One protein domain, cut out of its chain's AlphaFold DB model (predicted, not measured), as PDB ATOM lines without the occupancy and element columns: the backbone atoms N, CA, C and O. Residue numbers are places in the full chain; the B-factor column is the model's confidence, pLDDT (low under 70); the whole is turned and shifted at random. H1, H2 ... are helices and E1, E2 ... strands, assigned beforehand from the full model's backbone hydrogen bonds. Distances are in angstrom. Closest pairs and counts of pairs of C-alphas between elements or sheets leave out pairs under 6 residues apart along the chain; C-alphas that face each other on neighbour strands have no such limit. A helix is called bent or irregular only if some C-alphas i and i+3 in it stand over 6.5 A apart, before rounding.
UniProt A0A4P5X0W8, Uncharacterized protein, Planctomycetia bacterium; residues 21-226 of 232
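AT A GLANCE: This is residues 21 to 226 of the 232 residues of an uncharacterized protein of Planctomycetia bacterium (UniProt A0A4P5X0W8). One strongly twisted sheet of ten strands runs through the domain: six parallel strands in its middle, the hairpin E1 and E2 at one edge, the hairpin E5 and E6 at the other, and helices over both faces. This makes three layers, H4, H6 and H7 on one face and H1 and H3 on the other, while the sheet curls round H2. H5, at the end of a long link from E8, is off the sheet and is the element farthest from the middle. The printed part has 206 residues with seven named helices and ten named strands, along the chain E1 E2 H1 E3 H2 E4 H3 E5 E6 E7 H4 E8 H5 H6 E9 H7 E10; the sheet, in order E2 E1 E10 E3 E9 E8 E4 E7 E6 E5, is mixed, and so is the class, helices and strands. The whole is compact, with a radius of gyration of the C-alphas of 16.0 A, and spans 47 by 43 by 33 A.

IN THESE COORDINATES: In sheet order, the strands are E2, residues 33 to 38; E1, 21 to 26; E10, 214 to 225, 23.2 A long; E3, 52 to 57; E9, 190 to 193; E8, 142 to 148, 16.9 A; E4, 80 to 85; E7, 121 to 125; E6, 112 to 118, 17.2 A; and E5, 105 to 109. E1 begins at C-alpha 21 (-0.740, 8.621, -85.792), and E10 ends at C-alpha 225 (2.763, 9.643, -88.844). The helices are H1, residues 41 to 49; H2, 62 to 74, 18.3 A; H3, 88 to 98; H4, 126 to 134; H5, 163 to 168; H6, 170 to 183, 20.0 A; and H7, 204 to 209. H4 is irregular, with C-alphas 127 and 130 7.4 A apart, and H5 only just, with C-alphas 164 and 167 7.0 A apart.

HOW THE PARTS SIT: E9 and E8 are parallel at 33 degrees, with N 191 and O 145 at 2.9 A. E10 and E3 are parallel, with N 220 and O 57 at 2.7 A. E1 and E10 are antiparallel, with N 22 and O 224 at 2.8 A. E5, E6 and E7 form a meander, each strand the antiparallel neighbour of the one before; N 116 and O 123 are 2.9 A apart. E8, H5 H6, E9 form a strand-helix-strand unit, two parallel neighbours with helices between. Split units, with other strands between the two in the sheet, are E2, H1, E3; E3, H2, E4; E4, H3, E5; E7, H4, E8; and E9, H7, E10; all six crossovers are right-handed. H6 is over E8 and along the strands, at a height over the sheet of 10.1 A. H4 touches H6, the same way at a shallow tilt of 20 degrees; the closest C-alphas are those of Leu 130 and Phe 177, 5.5 A. H3 is over E7 and E6 at a height of 8.2 A. E10 bends by 99 degrees at residue 221; the closest C-alphas of H2 and E10 are those of Leu 72 and Val 225, 5.4 A. Every O i to N i+4 pair is within hydrogen-bond range in H1, H2, H3, H6 and H7; H4 has 3 of 5, and H5 has 0 of 2, with 1 of 3 O i to N i+3 pairs.

THE WHOLE: The two C-alphas farthest apart, those of Ile 34 and Ser 110, are 47.6 A apart. The printed part has no cut. The link from E8 to H5, residues 149 to 162, is long. Mean pLDDT of the printed part is 89.8; residues 99 to 105, 107 to 113 and 159 to 167 are under 70.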
ATOM      1  N   ILE A  21      -1.572   8.054 -86.838       93.81
ATOM      2  CA  ILE A  21      -0.740   8.621 -85.792       93.81
ATOM      3  C   ILE A  21      -0.308   7.471 -84.900       93.81
ATOM      4  O   ILE A  21      -1.138   6.731 -84.378       93.81
ATOM      5  N   ARG A  22       1.001   7.311 -84.740       95.38
ATOM      6  CA  ARG A  22       1.628   6.301 -83.893       95.38
ATOM      7  C   ARG A  22       2.510   7.016 -82.886       95.38
ATOM      8  O   ARG A  22       3.404   7.774 -83.260       95.38
ATOM      9  N   VAL A  23       2.240   6.810 -81.606       95.88
ATOM     10  CA  VAL A  23       2.887   7.560 -80.523       95.88
ATOM     11  C   VAL A  23       2.861   6.740 -79.233       95.88
ATOM     12  O   VAL A  23       2.136   5.758 -79.140       95.88
ATOM     13  N   SER A  24       3.656   7.091 -78.224       96.81
ATOM     14  CA  SER A  24       3.565   6.440 -76.912       96.81
ATOM     15  C   SER A  24       2.526   7.142 -76.040       96.81
ATOM     16  O   SER A  24       2.626   8.349 -75.816       96.81
ATOM     17  N   ARG A  25       1.552   6.388 -75.515       97.19
ATOM     18  CA  ARG A  25       0.655   6.877 -74.462       97.19
ATOM     19  C   ARG A  25       1.431   7.037 -73.164       97.19
ATOM     20  O   ARG A  25       2.226   6.165 -72.803       97.19
ATOM     21  N   ILE A  26       1.139   8.105 -72.434       97.69
ATOM     22  CA  ILE A  26       1.785   8.425 -71.160       97.69
ATOM     23  C   ILE A  26       0.759   8.713 -70.062       97.69
ATOM     24  O   ILE A  26      -0.365   9.136 -70.339       97.69
ATOM     25  N   VAL A  27       1.162   8.511 -68.806       96.69
ATOM     26  CA  VAL A  27       0.516   9.158 -67.656       96.69
ATOM     27  C   VAL A  27       0.906  10.632 -67.673       96.69
ATOM     28  O   VAL A  27       2.093  10.944 -67.784       96.69
ATOM     29  N   ARG A  28      -0.067  11.537 -67.538       94.69
ATOM     30  CA  ARG A  28       0.186  12.982 -67.582       94.69
ATOM     31  C   ARG A  28       1.172  13.429 -66.511       94.69
ATOM     32  O   ARG A  28       2.089  14.168 -66.826       94.69
ATOM     33  N   GLU A  29       0.984  13.011 -65.264       94.50
ATOM     34  CA  GLU A  29       1.713  13.546 -64.107       94.50
ATOM     35  C   GLU A  29       3.185  13.123 -64.092       94.50
ATOM     36  O   GLU A  29       4.044  13.874 -63.640       94.50
ATOM     37  N   THR A  30       3.481  11.920 -64.588       94.00
ATOM     38  CA  THR A  30       4.816  11.308 -64.489       94.00
ATOM     39  C   THR A  30       5.535  11.196 -65.829       94.00
ATOM     40  O   THR A  30       6.693  10.787 -65.860       94.00
ATOM     41  N   ASN A  31       4.857  11.489 -66.946       91.25
ATOM     42  CA  ASN A  31       5.287  11.163 -68.312       91.25
ATOM     43  C   ASN A  31       5.676   9.684 -68.509       91.25
ATOM     44  O   ASN A  31       6.326   9.328 -69.495       91.25
ATOM     45  N   ARG A  32       5.286   8.792 -67.589       95.44
ATOM     46  CA  ARG A  32       5.597   7.368 -67.694       95.44
ATOM     47  C   ARG A  32       4.797   6.770 -68.843       95.44
ATOM     48  O   ARG A  32       3.574   6.911 -68.880       95.44
ATOM     49  N   LYS A  33       5.477   6.065 -69.753       96.62
ATOM     50  CA  LYS A  33       4.825   5.302 -70.824       96.62
ATOM     51  C   LYS A  33       3.877   4.262 -70.217       96.62
ATOM     52  O   LYS A  33       4.303   3.461 -69.387       96.62
ATOM     53  N   ILE A  34       2.625   4.270 -70.668       96.25
ATOM     54  CA  ILE A  34       1.607   3.260 -70.325       96.25
ATOM     55  C   ILE A  34       1.363   2.267 -71.458       96.25
ATOM     56  O   ILE A  34       0.898   1.164 -71.211       96.25
ATOM     57  N   GLY A  35       1.707   2.631 -72.693       95.62
ATOM     58  CA  GLY A  35       1.544   1.758 -73.846       95.62
ATOM     59  C   GLY A  35       1.877   2.467 -75.146       95.62
ATOM     60  O   GLY A  35       2.236   3.648 -75.158       95.62
ATOM     61  N   ASP A  36       1.772   1.733 -76.244       95.62
ATOM     62  CA  ASP A  36       1.797   2.317 -77.578       95.62
ATOM     63  C   ASP A  36       0.375   2.675 -78.014       95.62
ATOM     64  O   ASP A  36      -0.591   1.998 -77.677       95.62
ATOM     65  N   PHE A  37       0.257   3.790 -78.722       95.62
ATOM     66  CA  PHE A  37      -0.978   4.309 -79.285       95.62
ATOM     67  C   PHE A  37      -0.892   4.258 -80.798       95.62
ATOM     68  O   PHE A  37       0.116   4.672 -81.384       95.62
ATOM     69  N   GLN A  38      -1.975   3.822 -81.422       95.62
ATOM     70  CA  GLN A  38      -2.145   3.859 -82.861       95.62
ATOM     71  C   GLN A  38      -3.535   4.406 -83.164       95.62
ATOM     72  O   GLN A  38      -4.525   3.863 -82.691       95.62
ATOM     73  N   LEU A  39      -3.616   5.474 -83.952       94.88
ATOM     74  CA  LEU A  39      -4.892   6.003 -84.414       94.88
ATOM     75  C   LEU A  39      -5.388   5.169 -85.599       94.88
ATOM     76  O   LEU A  39      -5.115   5.496 -86.757       94.88
ATOM     77  N   THR A  40      -6.034   4.052 -85.267       94.06
ATOM     78  CA  THR A  40      -6.797   3.180 -86.171       94.06
ATOM     79  C   THR A  40      -8.252   3.644 -86.263       94.06
ATOM     80  O   THR A  40      -8.664   4.513 -85.495       94.06
ATOM     81  N   ALA A  41      -9.042   3.041 -87.159       93.06
ATOM     82  CA  ALA A  41     -10.490   3.265 -87.220       93.06
ATOM     83  C   ALA A  41     -11.171   3.011 -85.864       93.06
ATOM     84  O   ALA A  41     -11.900   3.864 -85.372       93.06
ATOM     85  N   GLU A  42     -10.866   1.874 -85.232       93.62
ATOM     86  CA  GLU A  42     -11.419   1.466 -83.932       93.62
ATOM     87  C   GLU A  42     -11.076   2.478 -82.836       93.62
ATOM     88  O   GLU A  42     -11.937   2.924 -82.083       93.62
ATOM     89  N   THR A  43      -9.810   2.905 -82.781       95.44
ATOM     90  CA  THR A  43      -9.368   3.877 -81.776       95.44
ATOM     91  C   THR A  43      -9.979   5.254 -82.038       95.44
ATOM     92  O   THR A  43     -10.341   5.953 -81.097       95.44
ATOM     93  N   ALA A  44     -10.118   5.663 -83.303       95.50
ATOM     94  CA  ALA A  44     -10.788   6.909 -83.664       95.50
ATOM     95  C   ALA A  44     -12.275   6.881 -83.278       95.50
ATOM     96  O   ALA A  44     -12.759   7.852 -82.699       95.50
ATOM     97  N   ALA A  45     -12.970   5.770 -83.541       94.12
ATOM     98  CA  ALA A  45     -14.360   5.563 -83.148       94.12
ATOM     99  C   ALA A  45     -14.519   5.626 -81.623       94.12
ATOM    100  O   ALA A  45     -15.388   6.343 -81.133       94.12
ATOM    101  N   GLN A  46     -13.623   4.980 -80.871       95.44
ATOM    102  CA  GLN A  46     -13.630   5.045 -79.411       95.44
ATOM    103  C   GLN A  46     -13.433   6.475 -78.892       95.44
ATOM    104  O   GLN A  46     -14.210   6.941 -78.064       95.44
ATOM    105  N   LEU A  47     -12.424   7.197 -79.395       97.06
ATOM    106  CA  LEU A  47     -12.180   8.588 -78.993       97.06
ATOM    107  C   LEU A  47     -13.401   9.480 -79.241       97.06
ATOM    108  O   LEU A  47     -13.681  10.386 -78.462       97.06
ATOM    109  N   VAL A  48     -14.118   9.237 -80.333       95.69
ATOM    110  CA  VAL A  48     -15.327   9.977 -80.681       95.69
ATOM    111  C   VAL A  48     -16.494   9.617 -79.763       95.69
ATOM    112  O   VAL A  48     -17.118  10.528 -79.220       95.69
ATOM    113  N   MET A  49     -16.776   8.324 -79.595       94.81
ATOM    114  CA  MET A  49     -17.912   7.813 -78.821       94.81
ATOM    115  C   MET A  49     -17.821   8.219 -77.350       94.81
ATOM    116  O   MET A  49     -18.813   8.649 -76.768       94.81
ATOM    117  N   ASP A  50     -16.620   8.140 -76.782       96.62
ATOM    118  CA  ASP A  50     -16.358   8.474 -75.382       96.62
ATOM    119  C   ASP A  50     -16.061   9.982 -75.186       96.62
ATOM    120  O   ASP A  50     -15.669  10.406 -74.099       96.62
ATOM    121  N   GLU A  51     -16.174  10.792 -76.249       96.69
ATOM    122  CA  GLU A  51     -15.833  12.224 -76.291       96.69
ATOM    123  C   GLU A  51     -14.449  12.547 -75.685       96.69
ATOM    124  O   GLU A  51     -14.241  13.532 -74.970       96.69
ATOM    125  N   ILE A  52     -13.463  11.705 -76.003       98.19
ATOM    126  CA  ILE A  52     -12.078  11.794 -75.542       98.19
ATOM    127  C   ILE A  52     -11.225  12.522 -76.581       98.19
ATOM    128  O   ILE A  52     -11.115  12.116 -77.737       98.19
ATOM    129  N   GLY A  53     -10.528  13.575 -76.154       98.25
ATOM    130  CA  GLY A  53      -9.495  14.204 -76.980       98.25
ATOM    131  C   GLY A  53      -8.127  13.543 -76.807       98.25
ATOM    132  O   GLY A  53      -7.783  13.062 -75.727       98.25
ATOM    133  N   LEU A  54      -7.295  13.580 -77.847       98.44
ATOM    134  CA  LEU A  54      -5.891  13.168 -77.762       98.44
ATOM    135  C   LEU A  54      -4.987  14.399 -77.637       98.44
ATOM    136  O   LEU A  54      -4.848  15.160 -78.588       98.44
ATOM    137  N   LEU A  55      -4.322  14.582 -76.496       98.44
ATOM    138  CA  LEU A  55      -3.302  15.614 -76.306       98.44
ATOM    139  C   LEU A  55      -1.907  15.018 -76.512       98.44
ATOM    140  O   LEU A  55      -1.418  14.233 -75.695       98.44
ATOM    141  N   ILE A  56      -1.247  15.437 -77.589       98.25
ATOM    142  CA  ILE A  56       0.142  15.105 -77.901       98.25
ATOM    143  C   ILE A  56       1.018  16.272 -77.430       98.25
ATOM    144  O   ILE A  56       1.103  17.320 -78.075       98.25
ATOM    145  N   GLY A  57       1.634  16.107 -76.261       97.75
ATOM    146  CA  GLY A  57       2.564  17.089 -75.699       97.75
ATOM    147  C   GLY A  57       3.986  16.850 -76.187       97.75
ATOM    148  O   GLY A  57       4.266  15.802 -76.756       97.75
ATOM    149  N   ASN A  58       4.900  17.784 -75.934       97.31
ATOM    150  CA  ASN A  58       6.321  17.619 -76.263       97.31
ATOM    151  C   ASN A  58       6.570  17.311 -77.760       97.31
ATOM    152  O   ASN A  58       7.429  16.506 -78.110       97.31
ATOM    153  N   CYS A  59       5.811  17.930 -78.669       97.31
ATOM    154  CA  CYS A  59       5.936  17.674 -80.114       97.31
ATOM    155  C   CYS A  59       7.204  18.277 -80.762       97.31
ATOM    156  O   CYS A  59       7.377  18.178 -81.980       97.31
ATOM    157  N   GLY A  60       8.081  18.902 -79.971       96.31
ATOM    158  CA  GLY A  60       9.201  19.701 -80.468       96.31
ATOM    159  C   GLY A  60       8.740  21.010 -81.122       96.31
ATOM    160  O   GLY A  60       7.548  21.308 -81.100       96.31
ATOM    161  N   PRO A  61       9.659  21.808 -81.695       96.56
ATOM    162  CA  PRO A  61       9.337  23.108 -82.284       96.56
ATOM    163  C   PRO A  61       8.291  23.019 -83.404       96.56
ATOM    164  O   PRO A  61       8.217  22.015 -84.115       96.56
ATOM    165  N   THR A  62       7.552  24.099 -83.659       95.94
ATOM    166  CA  THR A  62       6.523  24.146 -84.722       95.94
ATOM    167  C   THR A  62       6.984  23.641 -86.094       95.94
ATOM    168  O   THR A  62       6.206  23.005 -86.803       95.94
ATOM    169  N   LYS A  63       8.251  23.868 -86.467       94.75
ATOM    170  CA  LYS A  63       8.852  23.338 -87.703       94.75
ATOM    171  C   LYS A  63       8.848  21.805 -87.741       94.75
ATOM    172  O   LYS A  63       8.541  21.215 -88.772       94.75
ATOM    173  N   GLN A  64       9.160  21.158 -86.621       95.25
ATOM    174  CA  GLN A  64       9.122  19.702 -86.500       95.25
ATOM    175  C   GLN A  64       7.682  19.183 -86.581       95.25
ATOM    176  O   GLN A  64       7.437  18.180 -87.250       95.25
ATOM    177  N   MET A  65       6.720  19.881 -85.967       96.75
ATOM    178  CA  MET A  65       5.301  19.522 -86.096       96.75
ATOM    179  C   MET A  65       4.841  19.579 -87.553       96.75
ATOM    180  O   MET A  65       4.230  18.624 -88.027       96.75
ATOM    181  N   LEU A  66       5.191  20.651 -88.277       95.81
ATOM    182  CA  LEU A  66       4.897  20.779 -89.705       95.81
ATOM    183  C   LEU A  66       5.472  19.598 -90.490       95.81
ATOM    184  O   LEU A  66       4.744  18.968 -91.244       95.81
ATOM    185  N   GLN A  67       6.739  19.235 -90.276       94.62
ATOM    186  CA  GLN A  67       7.357  18.096 -90.967       94.62
ATOM    187  C   GLN A  67       6.608  16.776 -90.741       94.62
ATOM    188  O   GLN A  67       6.499  15.970 -91.664       94.62
ATOM    189  N   GLN A  68       6.086  16.536 -89.534       95.19
ATOM    190  CA  GLN A  68       5.242  15.368 -89.281       95.19
ATOM    191  C   GLN A  68       3.905  15.504 -90.022       95.19
ATOM    192  O   GLN A  68       3.504  14.612 -90.762       95.19
ATOM    193  N   LEU A  69       3.239  16.649 -89.929       95.69
ATOM    194  CA  LEU A  69       1.957  16.865 -90.600       95.69
ATOM    195  C   LEU A  69       2.064  16.796 -92.133       95.69
ATOM    196  O   LEU A  69       1.126  16.337 -92.773       95.69
ATOM    197  N   LEU A  70       3.206  17.154 -92.726       93.88
ATOM    198  CA  LEU A  70       3.475  16.974 -94.157       93.88
ATOM    199  C   LEU A  70       3.655  15.499 -94.545       93.88
ATOM    200  O   LEU A  70       3.254  15.103 -95.635       93.88
ATOM    201  N   LYS A  71       4.213  14.665 -93.660       92.88
ATOM    202  CA  LYS A  71       4.251  13.206 -93.867       92.88
ATOM    203  C   LYS A  71       2.857  12.591 -93.777       92.88
ATOM    204  O   LYS A  71       2.548  11.687 -94.543       92.88
ATOM    205  N   LEU A  72       2.022  13.092 -92.861       93.56
ATOM    206  CA  LEU A  72       0.610  12.715 -92.790       93.56
ATOM    207  C   LEU A  72      -0.127  13.139 -94.067       93.56
ATOM    208  O   LEU A  72      -0.859  12.331 -94.623       93.56
ATOM    209  N   ALA A  73       0.141  14.359 -94.544       93.06
ATOM    210  CA  ALA A  73      -0.427  14.939 -95.757       93.06
ATOM    211  C   ALA A  73      -0.093  14.147 -97.032       93.06
ATOM    212  O   ALA A  73      -0.908  14.023 -97.942       93.06
ATOM    213  N   ALA A  74       1.132  13.627 -97.114       91.31
ATOM    214  CA  ALA A  74       1.603  12.855 -98.259       91.31
ATOM    215  C   ALA A  74       1.111  11.396 -98.256       91.31
ATOM    216  O   ALA A  74       1.266  10.693 -99.253       91.31
ATOM    217  N   ALA A  75       0.555  10.916 -97.142       90.12
ATOM    218  CA  ALA A  75       0.090   9.544 -97.032       90.12
ATOM    219  C   ALA A  75      -1.254   9.364 -97.772       90.12
ATOM    220  O   ALA A  75      -2.155  10.193 -97.614       90.12
ATOM    221  N   PRO A  76      -1.429   8.287 -98.561       86.81
ATOM    222  CA  PRO A  76      -2.661   8.045 -99.306       86.81
ATOM    223  C   PRO A  76      -3.787   7.606 -98.363       86.81
ATOM    224  O   PRO A  76      -3.978   6.412 -98.126       86.81
ATOM    225  N   TYR A  77      -4.507   8.569 -97.788       88.06
ATOM    226  CA  TYR A  77      -5.768   8.318 -97.095       88.06
ATOM    227  C   TYR A  77      -6.947   8.711 -97.985       88.06
ATOM    228  O   TYR A  77      -6.893   9.750 -98.645       88.06
ATOM    229  N   PRO A  78      -8.042   7.939 -97.950       88.31
ATOM    230  CA  PRO A  78      -9.281   8.298 -98.636       88.31
ATOM    231  C   PRO A  78      -9.993   9.490 -97.976       88.31
ATOM    232  O   PRO A  78     -10.739  10.210 -98.638       88.31
ATOM    233  N   ALA A  79      -9.735   9.724 -96.686       91.50
ATOM    234  CA  ALA A  79     -10.268  10.839 -95.919       91.50
ATOM    235  C   ALA A  79      -9.225  11.939 -95.686       91.50
ATOM    236  O   ALA A  79      -8.011  11.698 -95.645       91.50
ATOM    237  N   ARG A  80      -9.715  13.169 -95.517       93.94
ATOM    238  CA  ARG A  80      -8.896  14.363 -95.314       93.94
ATOM    239  C   ARG A  80      -8.685  14.676 -93.841       93.94
ATOM    240  O   ARG A  80      -9.588  14.537 -93.024       93.94
ATOM    241  N   TRP A  81      -7.514  15.196 -93.513       96.19
ATOM    242  CA  TRP A  81      -7.239  15.780 -92.204       96.19
ATOM    243  C   TRP A  81      -7.452  17.281 -92.251       96.19
ATOM    244  O   TRP A  81      -7.090  17.933 -93.229       96.19
ATOM    245  N   VAL A  82      -7.997  17.839 -91.177       97.62
ATOM    246  CA  VAL A  82      -8.044  19.290 -90.994       97.62
ATOM    247  C   VAL A  82      -7.041  19.662 -89.918       97.62
ATOM    248  O   VAL A  82      -7.172  19.268 -88.765       97.62
ATOM    249  N   VAL A  83      -6.020  20.412 -90.310       98.00
ATOM    250  CA  VAL A  83      -4.958  20.931 -89.457       98.00
ATOM    251  C   VAL A  83      -5.222  22.413 -89.232       98.00
ATOM    252  O   VAL A  83      -4.955  23.251 -90.092       98.00
ATOM    253  N   ALA A  84      -5.753  22.741 -88.061       97.62
ATOM    254  CA  ALA A  84      -6.062  24.105 -87.673       97.62
ATOM    255  C   ALA A  84      -4.982  24.656 -86.742       97.62
ATOM    256  O   ALA A  84      -4.778  24.161 -85.634       97.62
ATOM    257  N   VAL A  85      -4.288  25.703 -87.171       96.69
ATOM    258  CA  VAL A  85      -3.256  26.347 -86.357       96.69
ATOM    259  C   VAL A  85      -3.833  27.502 -85.544       96.69
ATOM    260  O   VAL A  85      -4.734  28.222 -85.980       96.69
ATOM    261  N   HIS A  86      -3.272  27.723 -84.359       92.88
ATOM    262  CA  HIS A  86      -3.755  28.741 -83.424       92.88
ATOM    263  C   HIS A  86      -3.508  30.200 -83.865       92.88
ATOM    264  O   HIS A  86      -3.962  31.118 -83.183       92.88
ATOM    265  N   SER A  87      -2.717  30.474 -84.908       91.44
ATOM    266  CA  SER A  87      -2.414  31.856 -85.305       91.44
ATOM    267  C   SER A  87      -2.147  32.027 -86.796       91.44
ATOM    268  O   SER A  87      -1.572  31.163 -87.456       91.44
ATOM    269  N   LYS A  88      -2.506  33.208 -87.313       90.44
ATOM    270  CA  LYS A  88      -2.233  33.616 -88.698       90.44
ATOM    271  C   LYS A  88      -0.739  33.665 -89.018       90.44
ATOM    272  O   LYS A  88      -0.342  33.280 -90.113       90.44
ATOM    273  N   ALA A  89       0.081  34.111 -88.065       91.56
ATOM    274  CA  ALA A  89       1.528  34.179 -88.237       91.56
ATOM    275  C   ALA A  89       2.134  32.783 -88.438       91.56
ATOM    276  O   ALA A  89       2.903  32.588 -89.376       91.56
ATOM    277  N   LEU A  90       1.724  31.807 -87.619       93.25
ATOM    278  CA  LEU A  90       2.175  30.425 -87.761       93.25
ATOM    279  C   LEU A  90       1.729  29.821 -89.095       93.25
ATOM    280  O   LEU A  90       2.529  29.178 -89.767       93.25
ATOM    281  N   LEU A  91       0.480  30.076 -89.500       93.25
ATOM    282  CA  LEU A  91      -0.039  29.586 -90.772       93.25
ATOM    283  C   LEU A  91       0.797  30.109 -91.955       93.25
ATOM    284  O   LEU A  91       1.287  29.322 -92.758       93.25
ATOM    285  N   ARG A  92       1.029  31.426 -92.023       90.19
ATOM    286  CA  ARG A  92       1.857  32.048 -93.074       90.19
ATOM    287  C   ARG A  92       3.292  31.527 -93.065       90.19
ATOM    288  O   ARG A  92       3.856  31.273 -94.122       90.19
ATOM    289  N   GLN A  93       3.871  31.341 -91.879       91.94
ATOM    290  CA  GLN A  93       5.210  30.770 -91.728       91.94
ATOM    291  C   GLN A  93       5.277  29.325 -92.246       91.94
ATOM    292  O   GLN A  93       6.304  28.905 -92.773       91.94
ATOM    293  N   TRP A  94       4.227  28.531 -92.048       93.88
ATOM    294  CA  TRP A  94       4.162  27.168 -92.574       93.88
ATOM    295  C   TRP A  94       3.986  27.158 -94.081       93.88
ATOM    296  O   TRP A  94       4.702  26.433 -94.761       93.88
ATOM    297  N   TYR A  95       3.105  28.006 -94.600       89.94
ATOM    298  CA  TYR A  95       2.894  28.139 -96.031       89.94
ATOM    299  C   TYR A  95       4.179  28.540 -96.765       89.94
ATOM    300  O   TYR A  95       4.565  27.888 -97.733       89.94
ATOM    301  N   SER A  96       4.931  29.511 -96.231       88.38
ATOM    302  CA  SER A  96       6.190  29.944 -96.846       88.38
ATOM    303  C   SER A  96       7.288  28.882 -96.871       88.38
ATOM    304  O   SER A  96       8.173  28.942 -97.716       88.38
ATOM    305  N   GLN A  97       7.228  27.889 -95.982       87.88
ATOM    306  CA  GLN A  97       8.156  26.753 -95.968       87.88
ATOM    307  C   GLN A  97       7.780  25.644 -96.959       87.88
ATOM    308  O   GLN A  97       8.586  24.747 -97.188       87.88
ATOM    309  N   VAL A  98       6.558  25.672 -97.494       83.88
ATOM    310  CA  VAL A  98       5.986  24.624 -98.357       83.88
ATOM    311  C   VAL A  98       5.675  25.174 -99.756       83.88
ATOM    312  O   VAL A  98       5.188  24.443-100.606       83.88
ATOM    313  N   HIS A  99       5.996  26.444-100.023       66.94
ATOM    314  CA  HIS A  99       5.653  27.158-101.257       66.94
ATOM    315  C   HIS A  99       6.144  26.493-102.552       66.94
ATOM    316  O   HIS A  99       5.509  26.661-103.589       66.94
ATOM    317  N   ASP A 100       7.225  25.714-102.487       64.94
ATOM    318  CA  ASP A 100       7.769  24.978-103.636       64.94
ATOM    319  C   ASP A 100       7.045  23.646-103.903       64.94
ATOM    320  O   ASP A 100       7.407  22.900-104.815       64.94
ATOM    321  N   VAL A 101       6.035  23.310-103.100       61.84
ATOM    322  CA  VAL A 101       5.296  22.056-103.201       61.84
ATOM    323  C   VAL A 101       3.922  22.320-103.828       61.84
ATOM    324  O   VAL A 101       3.231  23.236-103.382       61.84
ATOM    325  N   PRO A 102       3.479  21.536-104.834       58.09
ATOM    326  CA  PRO A 102       2.203  21.771-105.504       58.09
ATOM    327  C   PRO A 102       1.034  21.781-104.509       58.09
ATOM    328  O   PRO A 102       0.700  20.751-103.918       58.09
ATOM    329  N   THR A 103       0.406  22.943-104.320       64.06
ATOM    330  CA  THR A 103      -0.830  23.080-103.545       64.06
ATOM    331  C   THR A 103      -2.027  22.930-104.476       64.06
ATOM    332  O   THR A 103      -2.085  23.509-105.558       64.06
ATOM    333  N   THR A 104      -2.991  22.099-104.081       61.03
ATOM    334  CA  THR A 104      -4.109  21.718-104.961       61.03
ATOM    335  C   THR A 104      -5.287  22.678-104.866       61.03
ATOM    336  O   THR A 104      -6.135  22.724-105.755       61.03
ATOM    337  N   SER A 105      -5.402  23.413-103.762       62.62
ATOM    338  CA  SER A 105      -6.489  24.363-103.525       62.62
ATOM    339  C   SER A 105      -6.062  25.391-102.491       62.62
ATOM    340  O   SER A 105      -5.442  25.039-101.488       62.62
ATOM    341  N   ILE A 106      -6.412  26.648-102.739       71.56
ATOM    342  CA  ILE A 106      -6.121  27.780-101.865       71.56
ATOM    343  C   ILE A 106      -7.437  28.510-101.604       71.56
ATOM    344  O   ILE A 106      -8.153  28.865-102.539       71.56
ATOM    345  N   VAL A 107      -7.734  28.746-100.329       64.69
ATOM    346  CA  VAL A 107      -8.752  29.706 -99.902       64.69
ATOM    347  C   VAL A 107      -8.001  30.939 -99.421       64.69
ATOM    348  O   VAL A 107      -7.125  30.836 -98.562       64.69
ATOM    349  N   ALA A 108      -8.312  32.093-100.001       65.38
ATOM    350  CA  ALA A 108      -7.720  33.371 -99.634       65.38
ATOM    351  C   ALA A 108      -8.819  34.377 -99.275       65.38
ATOM    352  O   ALA A 108      -9.902  34.357 -99.861       65.38
ATOM    353  N   ASP A 109      -8.529  35.245 -98.309       64.12
ATOM    354  CA  ASP A 109      -9.315  36.439 -98.009       64.12
ATOM    355  C   ASP A 109      -8.582  37.695 -98.514       64.12
ATOM    356  O   ASP A 109      -7.500  37.621 -99.103       64.12
ATOM    357  N   SER A 110      -9.166  38.875 -98.288       54.44
ATOM    358  CA  SER A 110      -8.549  40.161 -98.645       54.44
ATOM    359  C   SER A 110      -7.194  40.403 -97.970       54.44
ATOM    360  O   SER A 110      -6.466  41.312 -98.361       54.44
ATOM    361  N   GLU A 111      -6.834  39.608 -96.960       58.53
ATOM    362  CA  GLU A 111      -5.589  39.698 -96.213       58.53
ATOM    363  C   GLU A 111      -4.609  38.541 -96.515       58.53
ATOM    364  O   GLU A 111      -3.625  38.369 -95.775       58.53
ATOM    365  N   GLY A 112      -4.848  37.750 -97.566       65.25
ATOM    366  CA  GLY A 112      -3.969  36.680 -98.054       65.25
ATOM    367  C   GLY A 112      -4.527  35.267 -97.859       65.25
ATOM    368  O   GLY A 112      -5.716  35.074 -97.621       65.25
ATOM    369  N   GLU A 113      -3.670  34.252 -97.974       67.88
ATOM    370  CA  GLU A 113      -4.110  32.855 -97.870       67.88
ATOM    371  C   GLU A 113      -4.570  32.508 -96.450       67.88
ATOM    372  O   GLU A 113      -3.885  32.759 -95.449       67.88
ATOM    373  N   THR A 114      -5.758  31.918 -96.365       79.75
ATOM    374  CA  THR A 114      -6.430  31.558 -95.115       79.75
ATOM    375  C   THR A 114      -6.513  30.057 -94.895       79.75
ATOM    376  O   THR A 114      -6.573  29.629 -93.738       79.75
ATOM    377  N   ALA A 115      -6.467  29.275 -95.976       89.25
ATOM    378  CA  ALA A 115      -6.306  27.832 -95.956       89.25
ATOM    379  C   ALA A 115      -5.669  27.325 -97.259       89.25
ATOM    380  O   ALA A 115      -5.863  27.917 -98.320       89.25
ATOM    381  N   TRP A 116      -4.973  26.192 -97.203       90.88
ATOM    382  CA  TRP A 116      -4.551  25.458 -98.399       90.88
ATOM    383  C   TRP A 116      -4.676  23.952 -98.204       90.88
ATOM    384  O   TRP A 116      -4.619  23.439 -97.083       90.88
ATOM    385  N   LEU A 117      -4.824  23.245 -99.318       91.06
ATOM    386  CA  LEU A 117      -4.786  21.793 -99.384       91.06
ATOM    387  C   LEU A 117      -3.406  21.339 -99.859       91.06
ATOM    388  O   LEU A 117      -2.938  21.750-100.923       91.06
ATOM    389  N   TYR A 118      -2.783  20.457 -99.083       90.94
ATOM    390  CA  TYR A 118      -1.592  19.720 -99.484       90.94
ATOM    391  C   TYR A 118      -1.831  18.228 -99.247       90.94
ATOM    392  O   TYR A 118      -2.125  17.818 -98.122       90.94
ATOM    393  N   GLY A 119      -1.753  17.427-100.313       90.50
ATOM    394  CA  GLY A 119      -2.120  16.011-100.278       90.50
ATOM    395  C   GLY A 119      -3.531  15.802 -99.714       90.50
ATOM    396  O   GLY A 119      -4.498  16.343-100.251       90.50
ATOM    397  N   ASN A 120      -3.662  15.049 -98.621       91.19
ATOM    398  CA  ASN A 120      -4.935  14.839 -97.919       91.19
ATOM    399  C   ASN A 120      -5.150  15.776 -96.707       91.19
ATOM    400  O   ASN A 120      -6.121  15.595 -95.976       91.19
ATOM    401  N   CYS A 121      -4.291  16.770 -96.465       94.94
ATOM    402  CA  CYS A 121      -4.402  17.685 -95.325       94.94
ATOM    403  C   CYS A 121      -4.827  19.092 -95.757       94.94
ATOM    404  O   CYS A 121      -4.124  19.762 -96.515       94.94
ATOM    405  N   TRP A 122      -5.925  19.583 -95.190       95.62
ATOM    406  CA  TRP A 122      -6.238  21.008 -95.162       95.62
ATOM    407  C   TRP A 122      -5.473  21.680 -94.030       95.62
ATOM    408  O   TRP A 122      -5.654  21.321 -92.871       95.62
ATOM    409  N   PHE A 123      -4.666  22.683 -94.347       95.75
ATOM    410  CA  PHE A 123      -4.023  23.553 -93.368       95.75
ATOM    411  C   PHE A 123      -4.782  24.870 -93.315       95.75
ATOM    412  O   PHE A 123      -5.032  25.484 -94.348       95.75
ATOM    413  N   THR A 124      -5.185  25.294 -92.122       95.69
ATOM    414  CA  THR A 124      -6.078  26.444 -91.952       95.69
ATOM    415  C   THR A 124      -5.899  27.107 -90.589       95.69
ATOM    416  O   THR A 124      -5.183  26.599 -89.723       95.69
ATOM    417  N   ARG A 125      -6.550  28.251 -90.371       93.88
ATOM    418  CA  ARG A 125      -6.705  28.858 -89.037       93.88
ATOM    419  C   ARG A 125      -7.985  28.368 -88.370       93.88
ATOM    420  O   ARG A 125      -8.936  27.984 -89.044       93.88
ATOM    421  N   LEU A 126      -8.050  28.476 -87.046       94.25
ATOM    422  CA  LEU A 126      -9.271  28.167 -86.291       94.25
ATOM    423  C   LEU A 126     -10.474  28.993 -86.775       94.25
ATOM    424  O   LEU A 126     -11.560  28.452 -86.953       94.25
ATOM    425  N   GLU A 127     -10.266  30.277 -87.077       91.44
ATOM    426  CA  GLU A 127     -11.307  31.196 -87.565       91.44
ATOM    427  C   GLU A 127     -11.861  30.817 -88.952       91.44
ATOM    428  O   GLU A 127     -12.866  31.364 -89.394       91.44
ATOM    429  N   GLN A 128     -11.211  29.890 -89.653       91.56
ATOM    430  CA  GLN A 128     -11.542  29.489 -91.020       91.56
ATOM    431  C   GLN A 128     -12.141  28.083 -91.090       91.56
ATOM    432  O   GLN A 128     -12.487  27.622 -92.172       91.56
ATOM    433  N   LEU A 129     -12.319  27.415 -89.946       93.56
ATOM    434  CA  LEU A 129     -12.907  26.080 -89.883       93.56
ATOM    435  C   LEU A 129     -14.330  26.040 -90.458       93.56
ATOM    436  O   LEU A 129     -14.620  25.215 -91.322       93.56
ATOM    437  N   LEU A 130     -15.215  26.940 -90.017       91.50
ATOM    438  CA  LEU A 130     -16.596  26.986 -90.509       91.50
ATOM    439  C   LEU A 130     -16.698  27.377 -91.993       91.50
ATOM    440  O   LEU A 130     -17.361  26.642 -92.726       91.50
ATOM    441  N   PRO A 131     -16.035  28.453 -92.473       90.56
ATOM    442  CA  PRO A 131     -15.975  28.748 -93.904       90.56
ATOM    443  C   PRO A 131     -15.452  27.573 -94.735       90.56
ATOM    444  O   PRO A 131     -16.012  27.262 -95.783       90.56
ATOM    445  N   LEU A 132     -14.421  26.872 -94.246       90.12
ATOM    446  CA  LEU A 132     -13.881  25.692 -94.914       90.12
ATOM    447  C   LEU A 132     -14.927  24.574 -95.015       90.12
ATOM    448  O   LEU A 132     -15.116  24.038 -96.100       90.12
ATOM    449  N   ALA A 133     -15.655  24.269 -93.934       90.38
ATOM    450  CA  ALA A 133     -16.723  23.259 -93.939       90.38
ATOM    451  C   ALA A 133     -17.889  23.589 -94.888       90.38
ATOM    452  O   ALA A 133     -18.651  22.702 -95.263       90.38
ATOM    453  N   GLN A 134     -18.069  24.867 -95.225       88.75
ATOM    454  CA  GLN A 134     -19.107  25.352 -96.139       88.75
ATOM    455  C   GLN A 134     -18.608  25.488 -97.585       88.75
ATOM    456  O   GLN A 134     -19.411  25.710 -98.491       88.75
ATOM    457  N   SER A 135     -17.297  25.372 -97.811       86.38
ATOM    458  CA  SER A 135     -16.692  25.504 -99.131       86.38
ATOM    459  C   SER A 135     -17.063  24.329-100.029       86.38
ATOM    460  O   SER A 135     -16.984  23.168 -99.626       86.38
ATOM    461  N   SER A 136     -17.356  24.614-101.297       83.25
ATOM    462  CA  SER A 136     -17.568  23.590-102.328       83.25
ATOM    463  C   SER A 136     -16.328  22.730-102.597       83.25
ATOM    464  O   SER A 136     -16.446  21.666-103.193       83.25
ATOM    465  N   GLN A 137     -15.141  23.157-102.152       81.31
ATOM    466  CA  GLN A 137     -13.903  22.373-102.244       81.31
ATOM    467  C   GLN A 137     -13.797  21.305-101.137       81.31
ATOM    468  O   GLN A 137     -12.963  20.393-101.213       81.31
ATOM    469  N   PHE A 138     -14.631  21.397-100.098       84.50
ATOM    470  CA  PHE A 138     -14.631  20.505 -98.944       84.50
ATOM    471  C   PHE A 138     -15.606  19.335 -99.140       84.50
ATOM    472  O   PHE A 138     -16.656  19.253 -98.515       84.50
ATOM    473  N   THR A 139     -15.266  18.431-100.061       83.75
ATOM    474  CA  THR A 139     -16.155  17.336-100.500       83.75
ATOM    475  C   THR A 139     -15.796  15.958 -99.953       83.75
ATOM    476  O   THR A 139     -16.634  15.062 -99.951       83.75
ATOM    477  N   ALA A 140     -14.554  15.761 -99.516       87.12
ATOM    478  CA  ALA A 140     -14.082  14.473 -99.012       87.12
ATOM    479  C   ALA A 140     -14.439  14.279 -97.526       87.12
ATOM    480  O   ALA A 140     -14.496  15.274 -96.793       87.12
ATOM    481  N   PRO A 141     -14.615  13.026 -97.061       92.56
ATOM    482  CA  PRO A 141     -14.819  12.739 -95.646       92.56
ATOM    483  C   PRO A 141     -13.627  13.216 -94.815       92.56
ATOM    484  O   PRO A 141     -12.487  13.238 -95.287       92.56
ATOM    485  N   VAL A 142     -13.886  13.599 -93.569       94.19
ATOM    486  CA  VAL A 142     -12.872  14.083 -92.635       94.19
ATOM    487  C   VAL A 142     -12.431  12.936 -91.736       94.19
ATOM    488  O   VAL A 142     -13.244  12.337 -91.044       94.19
ATOM    489  N   ALA A 143     -11.132  12.648 -91.721       94.44
ATOM    490  CA  ALA A 143     -10.540  11.671 -90.818       94.44
ATOM    491  C   ALA A 143     -10.473  12.233 -89.394       94.44
ATOM    492  O   ALA A 143     -10.936  11.614 -88.453       94.44
ATOM    493  N   GLY A 144      -9.920  13.435 -89.223       96.31
ATOM    494  CA  GLY A 144      -9.652  14.005 -87.905       96.31
ATOM    495  C   GLY A 144      -9.443  15.511 -87.942       96.31
ATOM    496  O   GLY A 144      -9.059  16.074 -88.973       96.31
ATOM    497  N   LEU A 145      -9.655  16.150 -86.791       98.31
ATOM    498  CA  LEU A 145      -9.307  17.550 -86.566       98.31
ATOM    499  C   LEU A 145      -8.075  17.631 -85.661       98.31
ATOM    500  O   LEU A 145      -8.107  17.195 -84.511       98.31
ATOM    501  N   ILE A 146      -7.002  18.227 -86.172       98.50
ATOM    502  CA  ILE A 146      -5.764  18.479 -85.440       98.50
ATOM    503  C   ILE A 146      -5.666  19.976 -85.164       98.50
ATOM    504  O   ILE A 146      -5.515  20.774 -86.085       98.50
ATOM    505  N   VAL A 147      -5.707  20.361 -83.891       98.25
ATOM    506  CA  VAL A 147      -5.441  21.731 -83.454       98.25
ATOM    507  C   VAL A 147      -3.985  21.844 -83.029       98.25
ATOM    508  O   VAL A 147      -3.550  21.221 -82.059       98.25
ATOM    509  N   VAL A 148      -3.232  22.669 -83.748       98.25
ATOM    510  CA  VAL A 148      -1.828  22.952 -83.451       98.25
ATOM    511  C   VAL A 148      -1.740  24.252 -82.669       98.25
ATOM    512  O   VAL A 148      -1.920  25.352 -83.204       98.25
ATOM    513  N   ASP A 149      -1.426  24.114 -81.387       96.94
ATOM    514  CA  ASP A 149      -1.263  25.222 -80.463       96.94
ATOM    515  C   ASP A 149      -0.006  25.015 -79.607       96.94
ATOM    516  O   ASP A 149      -0.052  24.356 -78.560       96.94
ATOM    517  N   PRO A 150       1.133  25.599 -80.024       96.81
ATOM    518  CA  PRO A 150       2.422  25.437 -79.357       96.81
ATOM    519  C   PRO A 150       2.371  25.694 -77.853       96.81
ATOM    520  O   PRO A 150       3.056  25.021 -77.090       96.81
ATOM    521  N   GLN A 151       1.514  26.622 -77.423       95.31
ATOM    522  CA  GLN A 151       1.404  27.073 -76.037       95.31
ATOM    523  C   GLN A 151       0.060  26.703 -75.388       95.31
ATOM    524  O   GLN A 151      -0.198  27.121 -74.261       95.31
ATOM    525  N   LEU A 152      -0.789  25.943 -76.089       93.94
ATOM    526  CA  LEU A 152      -2.148  25.572 -75.691       93.94
ATOM    527  C   LEU A 152      -2.984  26.769 -75.185       93.94
ATOM    528  O   LEU A 152      -3.641  26.697 -74.148       93.94
ATOM    529  N   ARG A 153      -2.949  27.896 -75.907       92.25
ATOM    530  CA  ARG A 153      -3.675  29.132 -75.548       92.25
ATOM    531  C   ARG A 153      -5.132  29.141 -76.006       92.25
ATOM    532  O   ARG A 153      -5.954  29.830 -75.413       92.25
ATOM    533  N   SER A 154      -5.463  28.385 -77.045       91.31
ATOM    534  CA  SER A 154      -6.776  28.365 -77.695       91.31
ATOM    535  C   SER A 154      -7.921  28.034 -76.736       91.31
ATOM    536  O   SER A 154      -8.916  28.744 -76.806       91.31
ATOM    537  N   PRO A 155      -7.797  27.094 -75.774       91.38
ATOM    538  CA  PRO A 155      -8.823  26.882 -74.746       91.38
ATOM    539  C   PRO A 155      -9.217  28.118 -73.926       91.38
ATOM    540  O   PRO A 155     -10.325  28.181 -73.395       91.38
ATOM    541  N   TYR A 156      -8.304  29.083 -73.791       88.75
ATOM    542  CA  TYR A 156      -8.468  30.283 -72.967       88.75
ATOM    543  C   TYR A 156      -8.925  31.500 -73.776       88.75
ATOM    544  O   TYR A 156      -9.299  32.516 -73.198       88.75
ATOM    545  N   ALA A 157      -8.906  31.411 -75.105       86.75
ATOM    546  CA  ALA A 157      -9.310  32.484 -76.002       86.75
ATOM    547  C   ALA A 157     -10.834  32.493 -76.187       86.75
ATOM    548  O   ALA A 157     -11.334  32.254 -77.285       86.75
ATOM    549  N   ARG A 158     -11.563  32.726 -75.089       79.75
ATOM    550  CA  ARG A 158     -13.016  32.921 -75.101       79.75
ATOM    551  C   ARG A 158     -13.347  34.399 -75.249       79.75
ATOM    552  O   ARG A 158     -12.671  35.248 -74.666       79.75
ATOM    553  N   GLY A 159     -14.390  34.707 -76.014       65.75
ATOM    554  CA  GLY A 159     -14.847  36.083 -76.183       65.75
ATOM    555  C   GLY A 159     -15.478  36.597 -74.889       65.75
ATOM    556  O   GLY A 159     -16.602  36.225 -74.562       65.75
ATOM    557  N   ILE A 160     -14.782  37.449 -74.132       50.66
ATOM    558  CA  ILE A 160     -15.362  38.082 -72.941       50.66
ATOM    559  C   ILE A 160     -16.133  39.338 -73.377       50.66
ATOM    560  O   ILE A 160     -15.542  40.336 -73.773       50.66
ATOM    561  N   GLY A 161     -17.462  39.302 -73.257       48.22
ATOM    562  CA  GLY A 161     -18.259  40.497 -72.953       48.22
ATOM    563  C   GLY A 161     -18.775  41.386 -74.093       48.22
ATOM    564  O   GLY A 161     -19.530  42.307 -73.792       48.22
ATOM    565  N   SER A 162     -18.483  41.151 -75.378       52.25
ATOM    566  CA  SER A 162     -19.174  41.892 -76.453       52.25
ATOM    567  C   SER A 162     -19.362  41.089 -77.742       52.25
ATOM    568  O   SER A 162     -18.574  40.204 -78.079       52.25
ATOM    569  N   GLN A 163     -20.451  41.377 -78.469       53.97
ATOM    570  CA  GLN A 163     -20.841  40.657 -79.691       53.97
ATOM    571  C   GLN A 163     -19.755  40.668 -80.782       53.97
ATOM    572  O   GLN A 163     -19.705  39.735 -81.580       53.97
ATOM    573  N   SER A 164     -18.859  41.661 -80.787       55.44
ATOM    574  CA  SER A 164     -17.761  41.773 -81.754       55.44
ATOM    575  C   SER A 164     -16.651  40.732 -81.566       55.44
ATOM    576  O   SER A 164     -15.907  40.476 -82.507       55.44
ATOM    577  N   TRP A 165     -16.557  40.078 -80.404       56.41
ATOM    578  CA  TRP A 165     -15.519  39.073 -80.127       56.41
ATOM    579  C   TRP A 165     -15.968  37.630 -80.349       56.41
ATOM    580  O   TRP A 165     -15.148  36.720 -80.242       56.41
ATOM    581  N   LYS A 166     -17.239  37.394 -80.710       58.38
ATOM    582  CA  LYS A 166     -17.746  36.039 -80.992       58.38
ATOM    583  C   LYS A 166     -16.974  35.344 -82.119       58.38
ATOM    584  O   LYS A 166     -16.753  34.143 -82.043       58.38
ATOM    585  N   GLY A 167     -16.496  36.097 -83.116       64.25
ATOM    586  CA  GLY A 167     -15.660  35.568 -84.203       64.25
ATOM    587  C   GLY A 167     -14.248  35.138 -83.782       64.25
ATOM    588  O   GLY A 167     -13.530  34.542 -84.580       64.25
ATOM    589  N   HIS A 168     -13.846  35.422 -82.540       75.94
ATOM    590  CA  HIS A 168     -12.538  35.077 -81.984       75.94
ATOM    591  C   HIS A 168     -12.620  34.073 -80.829       75.94
ATOM    592  O   HIS A 168     -11.585  33.756 -80.240       75.94
ATOM    593  N   ASP A 169     -13.814  33.557 -80.511       89.25
ATOM    594  CA  ASP A 169     -13.975  32.481 -79.534       89.25
ATOM    595  C   ASP A 169     -13.490  31.160 -80.145       89.25
ATOM    596  O   ASP A 169     -14.204  30.445 -80.847       89.25
ATOM    597  N   ARG A 170     -12.206  30.871 -79.942       91.19
ATOM    598  CA  ARG A 170     -11.530  29.719 -80.555       91.19
ATOM    599  C   ARG A 170     -12.105  28.375 -80.113       91.19
ATOM    600  O   ARG A 170     -12.216  27.501 -80.974       91.19
ATOM    601  N   PRO A 171     -12.458  28.178 -78.830       94.06
ATOM    602  CA  PRO A 171     -13.208  27.001 -78.412       94.06
ATOM    603  C   PRO A 171     -14.503  26.822 -79.206       94.06
ATOM    604  O   PRO A 171     -14.731  25.742 -79.754       94.06
ATOM    605  N   GLU A 172     -15.300  27.883 -79.337       93.31
ATOM    606  CA  GLU A 172     -16.568  27.826 -80.064       93.31
ATOM    607  C   GLU A 172     -16.375  27.506 -81.549       93.31
ATOM    608  O   GLU A 172     -17.106  26.689 -82.098       93.31
ATOM    609  N   LEU A 173     -15.345  28.060 -82.193       94.31
ATOM    610  CA  LEU A 173     -15.018  27.763 -83.594       94.31
ATOM    611  C   LEU A 173     -14.722  26.271 -83.825       94.31
ATOM    612  O   LEU A 173     -15.186  25.691 -84.811       94.31
ATOM    613  N   VAL A 174     -13.983  25.635 -82.909       96.62
ATOM    614  CA  VAL A 174     -13.703  24.189 -82.954       96.62
ATOM    615  C   VAL A 174     -14.982  23.381 -82.738       96.62
ATOM    616  O   VAL A 174     -15.255  22.449 -83.500       96.62
ATOM    617  N   ASN A 175     -15.780  23.741 -81.731       96.00
ATOM    618  CA  ASN A 175     -17.007  23.022 -81.390       96.00
ATOM    619  C   ASN A 175     -18.061  23.139 -82.497       96.00
ATOM    620  O   ASN A 175     -18.603  22.125 -82.929       96.00
ATOM    621  N   SER A 176     -18.281  24.344 -83.022       95.38
ATOM    622  CA  SER A 176     -19.185  24.606 -84.143       95.38
ATOM    623  C   SER A 176     -18.783  23.820 -85.396       95.38
ATOM    624  O   SER A 176     -19.638  23.248 -86.072       95.38
ATOM    625  N   PHE A 177     -17.484  23.728 -85.701       96.19
ATOM    626  CA  PHE A 177     -17.002  22.905 -86.813       96.19
ATOM    627  C   PHE A 177     -17.284  21.413 -86.593       96.19
ATOM    628  O   PHE A 177     -17.847  20.761 -87.472       96.19
ATOM    629  N   ARG A 178     -16.968  20.874 -85.408       96.31
ATOM    630  CA  ARG A 178     -17.274  19.473 -85.064       96.31
ATOM    631  C   ARG A 178     -18.775  19.192 -85.123       96.31
ATOM    632  O   ARG A 178     -19.180  18.163 -85.654       96.31
ATOM    633  N   GLN A 179     -19.607  20.114 -84.640       95.00
ATOM    634  CA  GLN A 179     -21.063  20.008 -84.715       95.00
ATOM    635  C   GLN A 179     -21.558  20.012 -86.167       95.00
ATOM    636  O   GLN A 179     -22.442  19.231 -86.511       95.00
ATOM    637  N   LYS A 180     -20.973  20.845 -87.037       94.88
ATOM    638  CA  LYS A 180     -21.305  20.885 -88.468       94.88
ATOM    639  C   LYS A 180     -20.966  19.570 -89.175       94.88
ATOM    640  O   LYS A 180     -21.773  19.093 -89.974       94.88
ATOM    641  N   LEU A 181     -19.814  18.972 -88.857       93.69
ATOM    642  CA  LEU A 181     -19.459  17.635 -89.339       93.69
ATOM    643  C   LEU A 181     -20.453  16.586 -88.826       93.69
ATOM    644  O   LEU A 181     -20.995  15.830 -89.631       93.69
ATOM    645  N   ARG A 182     -20.781  16.610 -87.525       93.56
ATOM    646  CA  ARG A 182     -21.733  15.674 -86.898       93.56
ATOM    647  C   ARG A 182     -23.117  15.758 -87.543       93.56
ATOM    648  O   ARG A 182     -23.716  14.730 -87.831       93.56
ATOM    649  N   ALA A 183     -23.593  16.966 -87.851       92.25
ATOM    650  CA  ALA A 183     -24.848  17.189 -88.576       92.25
ATOM    651  C   ALA A 183     -24.840  16.620 -90.008       92.25
ATOM    652  O   ALA A 183     -25.897  16.417 -90.594       92.25
ATOM    653  N   SER A 184     -23.653  16.363 -90.563       89.69
ATOM    654  CA  SER A 184     -23.447  15.739 -91.874       89.69
ATOM    655  C   SER A 184     -23.094  14.246 -91.758       89.69
ATOM    656  O   SER A 184     -22.560  13.673 -92.703       89.69
ATOM    657  N   GLY A 185     -23.328  13.630 -90.591       90.44
ATOM    658  CA  GLY A 185     -23.023  12.220 -90.321       90.44
ATOM    659  C   GLY A 185     -21.539  11.919 -90.095       90.44
ATOM    660  O   GLY A 185     -21.146  10.761 -90.063       90.44
ATOM    661  N   GLN A 186     -20.690  12.940 -89.947       92.00
ATOM    662  CA  GLN A 186     -19.254  12.761 -89.744       92.00
ATOM    663  C   GLN A 186     -18.876  13.091 -88.308       92.00
ATOM    664  O   GLN A 186     -19.004  14.227 -87.853       92.00
ATOM    665  N   GLN A 187     -18.352  12.108 -87.592       92.19
ATOM    666  CA  GLN A 187     -17.809  12.317 -86.261       92.19
ATOM    667  C   GLN A 187     -16.311  12.043 -86.284       92.19
ATOM    668  O   GLN A 187     -15.876  11.003 -86.770       92.19
ATOM    669  N   VAL A 188     -15.516  12.993 -85.794       94.81
ATOM    670  CA  VAL A 188     -14.059  12.953 -85.956       94.81
ATOM    671  C   VAL A 188     -13.341  13.188 -84.629       94.81
ATOM    672  O   VAL A 188     -13.779  14.042 -83.844       94.81
ATOM    673  N   PRO A 189     -12.237  12.467 -84.357       97.06
ATOM    674  CA  PRO A 189     -11.441  12.684 -83.163       97.06
ATOM    675  C   PRO A 189     -10.813  14.081 -83.179       97.06
ATOM    676  O   PRO A 189     -10.364  14.577 -84.220       97.06
ATOM    677  N   LEU A 190     -10.756  14.699 -81.998       98.31
ATOM    678  CA  LEU A 190     -10.042  15.951 -81.769       98.31
ATOM    679  C   LEU A 190      -8.654  15.660 -81.198       98.31
ATOM    680  O   LEU A 190      -8.510  15.039 -80.142       98.31
ATOM    681  N   ILE A 191      -7.632  16.153 -81.887       98.56
ATOM    682  CA  ILE A 191      -6.229  15.980 -81.519       98.56
ATOM    683  C   ILE A 191      -5.630  17.353 -81.244       98.56
ATOM    684  O   ILE A 191      -5.752  18.266 -82.055       98.56
ATOM    685  N   LEU A 192      -4.968  17.503 -80.105       98.31
ATOM    686  CA  LEU A 192      -4.286  18.724 -79.695       98.31
ATOM    687  C   LEU A 192      -2.778  18.478 -79.747       98.31
ATOM    688  O   LEU A 192      -2.279  17.576 -79.077       98.31
ATOM    689  N   MET A 193      -2.047  19.284 -80.512       98.44
ATOM    690  CA  MET A 193      -0.584  19.233 -80.586       98.44
ATOM    691  C   MET A 193       0.027  20.481 -79.957       98.44
ATOM    692  O   MET A 193      -0.373  21.604 -80.271       98.44
ATOM    693  N   THR A 194       1.016  20.287 -79.085       98.19
ATOM    694  CA  THR A 194       1.670  21.374 -78.345       98.19
ATOM    695  C   THR A 194       3.161  21.107 -78.135       98.19
ATOM    696  O   THR A 194       3.607  19.959 -78.054       98.19
ATOM    697  N   GLU A 195       3.954  22.181 -78.058       97.94
ATOM    698  CA  GLU A 195       5.393  22.106 -77.760       97.94
ATOM    699  C   GLU A 195       5.617  21.729 -76.295       97.94
ATOM    700  O   GLU A 195       6.631  21.138 -75.936       97.94
ATOM    701  N   ARG A 196       4.651  22.063 -75.434       97.44
ATOM    702  CA  ARG A 196       4.773  21.890 -73.995       97.44
ATOM    703  C   ARG A 196       4.583  20.430 -73.573       97.44
ATOM    704  O   ARG A 196       3.724  19.735 -74.119       97.44
ATOM    705  N   PRO A 197       5.313  19.950 -72.554       96.44
ATOM    706  CA  PRO A 197       5.029  18.658 -71.939       96.44
ATOM    707  C   PRO A 197       3.616  18.623 -71.349       96.44
ATOM    708  O   PRO A 197       3.196  19.598 -70.715       96.44
ATOM    709  N   ALA A 198       2.920  17.490 -71.486       94.94
ATOM    710  CA  ALA A 198       1.550  17.312 -70.991       94.94
ATOM    711  C   ALA A 198       1.425  17.597 -69.482       94.94
ATOM    712  O   ALA A 198       0.477  18.259 -69.055       94.94
ATOM    713  N   MET A 199       2.422  17.181 -68.688       96.00
ATOM    714  CA  MET A 199       2.487  17.440 -67.243       96.00
ATOM    715  C   MET A 199       2.465  18.934 -66.877       96.00
ATOM    716  O   MET A 199       2.040  19.301 -65.788       96.00
ATOM    717  N   SER A 200       2.931  19.804 -67.781       95.56
ATOM    718  CA  SER A 200       3.080  21.245 -67.531       95.56
ATOM    719  C   SER A 200       1.839  22.063 -67.893       95.56
ATOM    720  O   SER A 200       1.834  23.286 -67.744       95.56
ATOM    721  N   LEU A 201       0.804  21.403 -68.412       94.00
ATOM    722  CA  LEU A 201      -0.401  22.035 -68.926       94.00
ATOM    723  C   LEU A 201      -1.541  21.880 -67.923       94.00
ATOM    724  O   LEU A 201      -1.765  20.801 -67.366       94.00
ATOM    725  N   ASN A 202      -2.305  22.955 -67.735       91.56
ATOM    726  CA  ASN A 202      -3.620  22.857 -67.122       91.56
ATOM    727  C   ASN A 202      -4.615  22.394 -68.195       91.56
ATOM    728  O   ASN A 202      -4.952  23.141 -69.115       91.56
ATOM    729  N   THR A 203      -5.023  21.132 -68.101       93.50
ATOM    730  CA  THR A 203      -5.781  20.427 -69.142       93.50
ATOM    731  C   THR A 203      -7.288  20.469 -68.912       93.50
ATOM    732  O   THR A 203      -8.045  20.265 -69.856       93.50
ATOM    733  N   LEU A 204      -7.734  20.803 -67.698       94.25
ATOM    734  CA  LEU A 204      -9.154  20.938 -67.372       94.25
ATOM    735  C   LEU A 204      -9.832  22.070 -68.174       94.25
ATOM    736  O   LEU A 204     -10.921  21.852 -68.706       94.25
ATOM    737  N   PRO A 205      -9.211  23.256 -68.357       92.19
ATOM    738  CA  PRO A 205      -9.731  24.266 -69.271       92.19
ATOM    739  C   PRO A 205      -9.845  23.773 -70.712       92.19
ATOM    740  O   PRO A 205     -10.828  24.095 -71.363       92.19
ATOM    741  N   ALA A 206      -8.893  22.969 -71.200       93.56
ATOM    742  CA  ALA A 206      -8.951  22.396 -72.547       93.56
ATOM    743  C   ALA A 206     -10.110  21.402 -72.702       93.56
ATOM    744  O   ALA A 206     -10.851  21.497 -73.676       93.56
ATOM    745  N   GLN A 207     -10.313  20.521 -71.717       95.69
ATOM    746  CA  GLN A 207     -11.456  19.600 -71.672       95.69
ATOM    747  C   GLN A 207     -12.782  20.364 -71.751       95.69
ATOM    748  O   GLN A 207     -13.588  20.135 -72.647       95.69
ATOM    749  N   ARG A 208     -12.959  21.364 -70.878       94.94
ATOM    750  CA  ARG A 208     -14.176  22.191 -70.842       94.94
ATOM    751  C   ARG A 208     -14.352  23.071 -72.080       94.94
ATOM    752  O   ARG A 208     -15.476  23.352 -72.476       94.94
ATOM    753  N   ALA A 209     -13.263  23.579 -72.652       94.12
ATOM    754  CA  ALA A 209     -13.288  24.409 -73.855       94.12
ATOM    755  C   ALA A 209     -13.811  23.643 -75.063       94.12
ATOM    756  O   ALA A 209     -14.667  24.151 -75.781       94.12
ATOM    757  N   PHE A 210     -13.337  22.418 -75.250       95.81
ATOM    758  CA  PHE A 210     -13.645  21.633 -76.438       95.81
ATOM    759  C   PHE A 210     -14.757  20.600 -76.236       95.81
ATOM    760  O   PHE A 210     -14.894  19.704 -77.071       95.81
ATOM    761  N   ALA A 211     -15.524  20.726 -75.141       95.69
ATOM    762  CA  ALA A 211     -16.592  19.802 -74.760       95.69
ATOM    763  C   ALA A 211     -16.124  18.337 -74.844       95.69
ATOM    764  O   ALA A 211     -16.619  17.554 -75.650       95.69
ATOM    765  N   LEU A 212     -15.075  18.022 -74.080       97.12
ATOM    766  CA  LEU A 212     -14.505  16.682 -73.976       97.12
ATOM    767  C   LEU A 212     -14.724  16.143 -72.566       97.12
ATOM    768  O   LEU A 212     -14.442  16.850 -71.593       97.12
ATOM    769  N   GLU A 213     -15.115  14.876 -72.467       97.50
ATOM    770  CA  GLU A 213     -15.259  14.163 -71.193       97.50
ATOM    771  C   GLU A 213     -13.892  13.862 -70.573       97.50
ATOM    772  O   GLU A 213     -13.690  13.950 -69.359       97.50
ATOM    773  N   SER A 214     -12.892  13.550 -71.405       97.62
ATOM    774  CA  SER A 214     -11.529  13.337 -70.923       97.62
ATOM    775  C   SER A 214     -10.455  13.623 -71.976       97.62
ATOM    776  O   SER A 214     -10.727  13.971 -73.127       97.62
ATOM    777  N   LEU A 215      -9.189  13.530 -71.552       98.06
ATOM    778  CA  LEU A 215      -8.034  13.622 -72.440       98.06
ATOM    779  C   LEU A 215      -7.143  12.399 -72.268       98.06
ATOM    780  O   LEU A 215      -6.744  12.047 -71.157       98.06
ATOM    781  N   TRP A 216      -6.772  11.797 -73.388       98.06
ATOM    782  CA  TRP A 216      -5.652  10.876 -73.458       98.06
ATOM    783  C   TRP A 216      -4.368  11.647 -73.738       98.06
ATOM    784  O   TRP A 216      -4.353  12.587 -74.527       98.06
ATOM    785  N   PHE A 217      -3.277  11.233 -73.098       98.19
ATOM    786  CA  PHE A 217      -1.982  11.899 -73.208       98.19
ATOM    787  C   PHE A 217      -0.982  11.036 -73.966       98.19
ATOM    788  O   PHE A 217      -0.883   9.825 -73.727       98.19
ATOM    789  N   ALA A 218      -0.227  11.680 -74.851       97.94
ATOM    790  CA  ALA A 218       0.809  11.060 -75.657       97.94
ATOM    791  C   ALA A 218       2.088  11.910 -75.710       97.94
ATOM    792  O   ALA A 218       2.032  13.141 -75.659       97.94
ATOM    793  N   ASP A 219       3.236  11.238 -75.825       97.38
ATOM    794  CA  ASP A 219       4.554  11.871 -75.962       97.38
ATOM    795  C   ASP A 219       4.920  12.107 -77.433       97.38
ATOM    796  O   ASP A 219       5.306  11.191 -78.164       97.38
ATOM    797  N   GLY A 220       4.844  13.365 -77.853       97.06
ATOM    798  CA  GLY A 220       5.172  13.835 -79.192       97.06
ATOM    799  C   GLY A 220       6.641  13.683 -79.579       97.06
ATOM    800  O   GLY A 220       6.936  13.653 -80.774       97.06
ATOM    801  N   GLY A 221       7.553  13.479 -78.621       94.06
ATOM    802  CA  GLY A 221       8.970  13.229 -78.904       94.06
ATOM    803  C   GLY A 221       9.203  11.949 -79.714       94.06
ATOM    804  O   GLY A 221      10.238  11.792 -80.361       94.06
ATOM    805  N   ARG A 222       8.220  11.040 -79.721       88.44
ATOM    806  CA  ARG A 222       8.230   9.778 -80.478       88.44
ATOM    807  C   ARG A 222       7.131   9.709 -81.537       88.44
ATOM    808  O   ARG A 222       6.817   8.615 -82.006       88.44
ATOM    809  N   LEU A 223       6.539  10.848 -81.902       94.44
ATOM    810  CA  LEU A 223       5.465  10.912 -82.887       94.44
ATOM    811  C   LEU A 223       5.935  10.384 -84.248       94.44
ATOM    812  O   LEU A 223       6.913  10.860 -84.828       94.44
ATOM    813  N   ARG A 224       5.193   9.409 -84.766       92.31
ATOM    814  CA  ARG A 224       5.320   8.872 -86.119       92.31
ATOM    815  C   ARG A 224       3.970   8.991 -86.806       92.31
ATOM    816  O   ARG A 224       2.941   8.683 -86.213       92.31
ATOM    817  N   VAL A 225       3.978   9.406 -88.059       89.56
ATOM    818  CA  VAL A 225       2.763   9.643 -88.844       89.56
ATOM    819  C   VAL A 225       2.889   9.031 -90.229       89.56
ATOM    820  O   VAL A 225       4.003   8.816 -90.713       89.56
ATOM    821  N   GLY A 226       1.745   8.733 -90.837       75.62
ATOM    822  CA  GLY A 226       1.678   8.016 -92.106       75.62
ATOM    823  C   GLY A 226       1.883   6.503 -91.946       75.62
ATOM    824  O   GLY A 226       2.009   6.006 -90.814       75.62
TER     825      GLY A 226